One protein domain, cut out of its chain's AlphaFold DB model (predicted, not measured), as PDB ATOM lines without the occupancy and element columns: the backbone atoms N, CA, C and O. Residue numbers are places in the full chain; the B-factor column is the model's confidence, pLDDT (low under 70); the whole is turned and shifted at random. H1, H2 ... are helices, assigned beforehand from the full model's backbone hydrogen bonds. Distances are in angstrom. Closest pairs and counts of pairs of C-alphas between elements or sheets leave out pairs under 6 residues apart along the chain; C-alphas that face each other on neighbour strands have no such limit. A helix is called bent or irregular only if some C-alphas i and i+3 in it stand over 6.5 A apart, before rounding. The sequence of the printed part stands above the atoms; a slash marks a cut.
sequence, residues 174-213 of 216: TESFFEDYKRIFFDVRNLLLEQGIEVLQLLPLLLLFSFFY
ATOM      1  N   THR A 174     -19.844 -29.337 -25.538       65.62
ATOM      2  CA  THR A 174     -19.399 -30.159 -26.671       65.62
ATOM      3  C   THR A 174     -19.567 -31.646 -26.372       65.62
ATOM      4  O   THR A 174     -20.071 -32.375 -27.220       65.62
ATOM      5  N   GLU A 175     -19.234 -32.090 -25.158       67.69
ATOM      6  CA  GLU A 175     -19.468 -33.467 -24.702       67.69
ATOM      7  C   GLU A 175     -20.961 -33.830 -24.712       67.69
ATOM      8  O   GLU A 175     -21.336 -34.872 -25.248       67.69
ATOM      9  N   SER A 176     -21.823 -32.955 -24.179       66.31
ATOM     10  CA  SER A 176     -23.285 -33.135 -24.193       66.31
ATOM     11  C   SER A 176     -23.820 -33.278 -25.621       66.31
ATOM     12  O   SER A 176     -24.523 -34.240 -25.937       66.31
ATOM     13  N   PHE A 177     -23.421 -32.361 -26.508       68.88
ATOM     14  CA  PHE A 177     -23.786 -32.396 -27.921       68.88
ATOM     15  C   PHE A 177     -23.313 -33.682 -28.604       68.88
ATOM     16  O   PHE A 177     -24.064 -34.293 -29.365       68.88
ATOM     17  N   PHE A 178     -22.080 -34.104 -28.325       71.69
ATOM     18  CA  PHE A 178     -21.513 -35.325 -28.878       71.69
ATOM     19  C   PHE A 178     -22.302 -36.566 -28.442       71.69
ATOM     20  O   PHE A 178     -22.659 -37.389 -29.287       71.69
ATOM     21  N   GLU A 179     -22.628 -36.696 -27.155       77.50
ATOM     22  CA  GLU A 179     -23.409 -37.837 -26.664       77.50
ATOM     23  C   GLU A 179     -24.854 -37.822 -27.192       77.50
ATOM     24  O   GLU A 179     -25.388 -38.874 -27.550       77.50
ATOM     25  N   ASP A 180     -25.471 -36.645 -27.344       77.12
ATOM     26  CA  ASP A 180     -26.785 -36.506 -27.987       77.12
ATOM     27  C   ASP A 180     -26.747 -36.927 -29.466       77.12
ATOM     28  O   ASP A 180     -27.605 -37.694 -29.914       77.12
ATOM     29  N   TYR A 181     -25.743 -36.468 -30.222       76.94
ATOM     30  CA  TYR A 181     -25.537 -36.863 -31.617       76.94
ATOM     31  C   TYR A 181     -25.326 -38.372 -31.738       76.94
ATOM     32  O   TYR A 181     -25.958 -39.028 -32.564       76.94
ATOM     33  N   LYS A 182     -24.483 -38.938 -30.874       78.69
ATOM     34  CA  LYS A 182     -24.196 -40.371 -30.813       78.69
ATOM     35  C   LYS A 182     -25.443 -41.194 -30.517       78.69
ATOM     36  O   LYS A 182     -25.660 -42.201 -31.188       78.69
ATOM     37  N   ARG A 183     -26.293 -40.756 -29.584       86.44
ATOM     38  CA  ARG A 183     -27.588 -41.404 -29.322       86.44
ATOM     39  C   ARG A 183     -28.460 -41.416 -30.577       86.44
ATOM     40  O   ARG A 183     -28.850 -42.488 -31.019       86.44
ATOM     41  N   ILE A 184     -28.693 -40.249 -31.187       84.25
ATOM     42  CA  ILE A 184     -29.528 -40.126 -32.396       84.25
ATOM     43  C   ILE A 184     -28.969 -40.988 -33.534       84.25
ATOM     44  O   ILE A 184     -29.718 -41.673 -34.225       84.25
ATOM     45  N   PHE A 185     -27.649 -40.984 -33.713       83.62
ATOM     46  CA  PHE A 185     -26.974 -41.806 -34.705       83.62
ATOM     47  C   PHE A 185     -27.266 -43.299 -34.506       83.62
ATOM     48  O   PHE A 185     -27.621 -43.992 -35.462       83.62
ATOM     49  N   PHE A 186     -27.135 -43.800 -33.273       84.31
ATOM     50  CA  PHE A 186     -27.408 -45.204 -32.970       84.31
ATOM     51  C   PHE A 186     -28.892 -45.553 -33.076       84.31
ATOM     52  O   PHE A 186     -29.202 -46.630 -33.578       84.31
ATOM     53  N   ASP A 187     -29.795 -44.646 -32.700       87.12
ATOM     54  CA  ASP A 187     -31.238 -44.840 -32.866       87.12
ATOM     55  C   ASP A 187     -31.600 -44.996 -34.351       87.12
ATOM     56  O   ASP A 187     -32.239 -45.973 -34.739       87.12
ATOM     57  N   VAL A 188     -31.116 -44.089 -35.211       85.25
ATOM     58  CA  VAL A 188     -31.326 -44.164 -36.668       85.25
ATOM     59  C   VAL A 188     -30.721 -45.443 -37.242       85.25
ATOM     60  O   VAL A 188     -31.376 -46.141 -38.012       85.25
ATOM     61  N   ARG A 189     -29.490 -45.792 -36.853       83.69
ATOM     62  CA  ARG A 189     -28.839 -47.032 -37.296       83.69
ATOM     63  C   ARG A 189     -29.672 -48.261 -36.933       83.69
ATOM     64  O   ARG A 189     -29.859 -49.122 -37.786       83.69
ATOM     65  N   ASN A 190     -30.146 -48.352 -35.692       87.12
ATOM     66  CA  ASN A 190     -30.914 -49.502 -35.219       87.12
ATOM     67  C   ASN A 190     -32.251 -49.620 -35.961       87.12
ATOM     68  O   ASN A 190     -32.572 -50.708 -36.422       87.12
ATOM     69  N   LEU A 191     -32.953 -48.503 -36.188       87.62
ATOM     70  CA  LEU A 191     -34.178 -48.483 -36.995       87.62
ATOM     71  C   LEU A 191     -33.948 -48.994 -38.426       87.62
ATOM     72  O   LEU A 191     -34.766 -49.742 -38.954       87.62
ATOM     73  N   LEU A 192     -32.834 -48.616 -39.060       85.50
ATOM     74  CA  LEU A 192     -32.499 -49.085 -40.411       85.50
ATOM     75  C   LEU A 192     -32.171 -50.588 -40.424       85.50
ATOM     76  O   LEU A 192     -32.602 -51.302 -41.329       85.50
ATOM     77  N   LEU A 193     -31.461 -51.087 -39.405       85.44
ATOM     78  CA  LEU A 193     -31.176 -52.520 -39.251       85.44
ATOM     79  C   LEU A 193     -32.455 -53.340 -39.019       85.44
ATOM     80  O   LEU A 193     -32.610 -54.405 -39.611       85.44
ATOM     81  N   GLU A 194     -33.389 -52.837 -38.207       89.19
ATOM     82  CA  GLU A 194     -34.706 -53.455 -37.982       89.19
ATOM     83  C   GLU A 194     -35.546 -53.525 -39.265       89.19
ATOM     84  O   GLU A 194     -36.323 -54.460 -39.449       89.19
ATOM     85  N   GLN A 195     -35.352 -52.580 -40.188       88.88
ATOM     86  CA  GLN A 195     -35.976 -52.577 -41.517       88.88
ATOM     87  C   GLN A 195     -35.272 -53.497 -42.532       88.88
ATOM     88  O   GLN A 195     -35.665 -53.539 -43.697       88.88
ATOM     89  N   GLY A 196     -34.251 -54.250 -42.109       85.56
ATOM     90  CA  GLY A 196     -33.533 -55.202 -42.957       85.56
ATOM     91  C   GLY A 196     -32.462 -54.574 -43.852       85.56
ATOM     92  O   GLY A 196     -31.981 -55.237 -44.769       85.56
ATOM     93  N   ILE A 197     -32.072 -53.318 -43.608       83.81
ATOM     94  CA  ILE A 197     -30.949 -52.693 -44.315       83.81
ATOM     95  C   ILE A 197     -29.646 -53.303 -43.805       83.81
ATOM     96  O   ILE A 197     -29.355 -53.289 -42.610       83.81
ATOM     97  N   GLU A 198     -28.834 -53.831 -44.717       80.19
ATOM     98  CA  GLU A 198     -27.564 -54.454 -44.361       80.19
ATOM     99  C   GLU A 198     -26.527 -53.424 -43.892       80.19
ATOM    100  O   GLU A 198     -26.428 -52.314 -44.415       80.19
ATOM    101  N   VAL A 199     -25.665 -53.826 -42.953       72.25
ATOM    102  CA  VAL A 199     -24.599 -52.977 -42.383       72.25
ATOM    103  C   VAL A 199     -23.698 -52.360 -43.461       72.25
ATOM    104  O   VAL A 199     -23.251 -51.223 -43.312       72.25
ATOM    105  N   LEU A 200     -23.461 -53.073 -44.566       70.81
ATOM    106  CA  LEU A 200     -22.641 -52.596 -45.682       70.81
ATOM    107  C   LEU A 200     -23.249 -51.356 -46.364       70.81
ATOM    108  O   LEU A 200     -22.525 -50.475 -46.817       70.81
ATOM    109  N   GLN A 201     -24.577 -51.244 -46.381       73.69
ATOM    110  CA  GLN A 201     -25.294 -50.101 -46.951       73.69
ATOM    111  C   GLN A 201     -25.281 -48.881 -46.011       73.69
ATOM    112  O   GLN A 201     -25.552 -47.762 -46.439       73.69
ATOM    113  N   LEU A 202     -24.895 -49.074 -44.744       76.62
ATOM    114  CA  LEU A 202     -24.758 -48.023 -43.732       76.62
ATOM    115  C   LEU A 202     -23.333 -47.443 -43.653       76.62
ATOM    116  O   LEU A 202     -23.093 -46.527 -42.866       76.62
ATOM    117  N   LEU A 203     -22.390 -47.932 -44.467       72.44
ATOM    118  CA  LEU A 203     -21.001 -47.448 -44.520       72.44
ATOM    119  C   LEU A 203     -20.874 -45.917 -44.661       72.44
ATOM    120  O   LEU A 203     -20.081 -45.339 -43.918       72.44
ATOM    121  N   PRO A 204     -21.653 -45.222 -45.517       76.38
ATOM    122  CA  PRO A 204     -21.594 -43.761 -45.614       76.38
ATOM    123  C   PRO A 204     -22.004 -43.057 -44.313       76.38
ATOM    124  O   PRO A 204     -21.397 -42.061 -43.924       76.38
ATOM    125  N   LEU A 205     -23.003 -43.603 -43.611       70.94
ATOM    126  CA  LEU A 205     -23.475 -43.095 -42.324       70.94
ATOM    127  C   LEU A 205     -22.390 -43.287 -41.246       70.94
ATOM    128  O   LEU A 205     -22.064 -42.364 -40.506       70.94
ATOM    129  N   LEU A 206     -21.771 -44.471 -41.210       68.62
ATOM    130  CA  LEU A 206     -20.681 -44.815 -40.288       68.62
ATOM    131  C   LEU A 206     -19.408 -43.986 -40.533       68.62
ATOM    132  O   LEU A 206     -18.708 -43.651 -39.578       68.62
ATOM    133  N   LEU A 207     -19.120 -43.630 -41.789       71.50
ATOM    134  CA  LEU A 207     -18.018 -42.734 -42.155       71.50
ATOM    135  C   LEU A 207     -18.272 -41.290 -41.704       71.50
ATOM    136  O   LEU A 207     -17.357 -40.628 -41.226       71.50
ATOM    137  N   LEU A 208     -19.516 -40.811 -41.791       67.12
ATOM    138  CA  LEU A 208     -19.914 -39.509 -41.245       67.12
ATOM    139  C   LEU A 208     -19.691 -39.450 -39.728       67.12
ATOM    140  O   LEU A 208     -19.100 -38.493 -39.237       67.12
ATOM    141  N   PHE A 209     -20.081 -40.499 -38.999       66.44
ATOM    142  CA  PHE A 209     -19.860 -40.582 -37.554       66.44
ATOM    143  C   PHE A 209     -18.371 -40.591 -37.181       66.44
ATOM    144  O   PHE A 209     -17.963 -39.897 -36.252       66.44
ATOM    145  N   SER A 210     -17.535 -41.330 -37.920       62.88
ATOM    146  CA  SER A 210     -16.092 -41.389 -37.650       62.88
ATOM    147  C   SER A 210     -15.344 -40.104 -38.021       62.88
ATOM    148  O   SER A 210     -14.379 -39.761 -37.341       62.88
ATOM    149  N   PHE A 211     -15.817 -39.331 -39.005       58.41
ATOM    150  CA  PHE A 211     -15.275 -37.998 -39.309       58.41
ATOM    151  C   PHE A 211     -15.461 -37.000 -38.156       58.41
ATOM    152  O   PHE A 211     -14.561 -36.209 -37.888       58.41
ATOM    153  N   PHE A 212     -16.582 -37.067 -37.431       56.03
ATOM    154  CA  PHE A 212     -16.803 -36.260 -36.222       56.03
ATOM    155  C   PHE A 212     -16.057 -36.793 -34.982       56.03
ATOM    156  O   PHE A 212     -15.970 -36.089 -33.982       56.03
ATOM    157  N   TYR A 213     -15.507 -38.012 -35.039       53.00
ATOM    158  CA  TYR A 213     -14.862 -38.703 -33.914       53.00
ATOM    159  C   TYR A 213     -13.324 -38.566 -33.893       53.00
ATOM    160  O   TYR A 213     -12.707 -38.882 -32.879       53.00
TER     161      TYR A 213
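AT A GLANCE: This is residues 174 to 213 of the 216 residues of an uncharacterized protein of Methanophagales archaeon (UniProt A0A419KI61). A long helix, H1, runs out to a tight turn at residues 195 to 198, and a shorter helix, H2, folds back beside it, so that the two make a helical hairpin with nearly parallel lines. The two helices run side by side with few contacts between them, H1 meeting H2 with residues 185 to 193 alone, and H1, 30.1 A long against 19.2 A for H2, makes the longer side of the hairpin. The printed part has 40 residues with two named helices, H1 then H2, and no named strand; the class is all helix. The whole is flat and only just loose, close to compact, with a radius of gyration of the C-alphas of 10.8 A and spans of 33 by 17 by 7 A.

HOW THE PARTS SIT: H1, residues 174 to 194, and H2, residues 199 to 213, form a helical hairpin, two helices that follow each other and run opposite ways. Their lines stand at a shallow tilt of 1 degrees, and their centres are 11.8 A apart. They only just touch, with 3 pairs of C-alphas within 8 A; the closest C-alphas are those of Leu 193 and Val 199, 7.3 A apart. H1 touches H2 with residues 185 to 193 alone. In H1 every O i to N i+4 pair is within hydrogen-bond range; in H2 8 of 11 are.

IN THESE COORDINATES: H1 begins at C-alpha 174, (-19.399, -30.159, -26.671), and ends at C-alpha 194, (-34.706, -53.455, -37.982), 30.1 A away. H2 measures 19.2 A from C-alpha 199 to C-alpha 213, which is at (-14.862, -38.703, -33.914). H2 is irregular: C-alphas 201 and 204 are 7.5 A apart, and its line is a rough one.

THE WHOLE: The two C-alphas farthest apart are those of Thr 174 and Gly 196, at 33.0 A. The C-alphas of Thr 174 and Tyr 213 are 12.1 A apart. The printed part has no cut, and the link from H1 to H2 is tight, with 4 residues. The mean pLDDT of the printed part is 75.9, and it is under 70 at residues 174 to 177, residue 206 and residues 208 to 213.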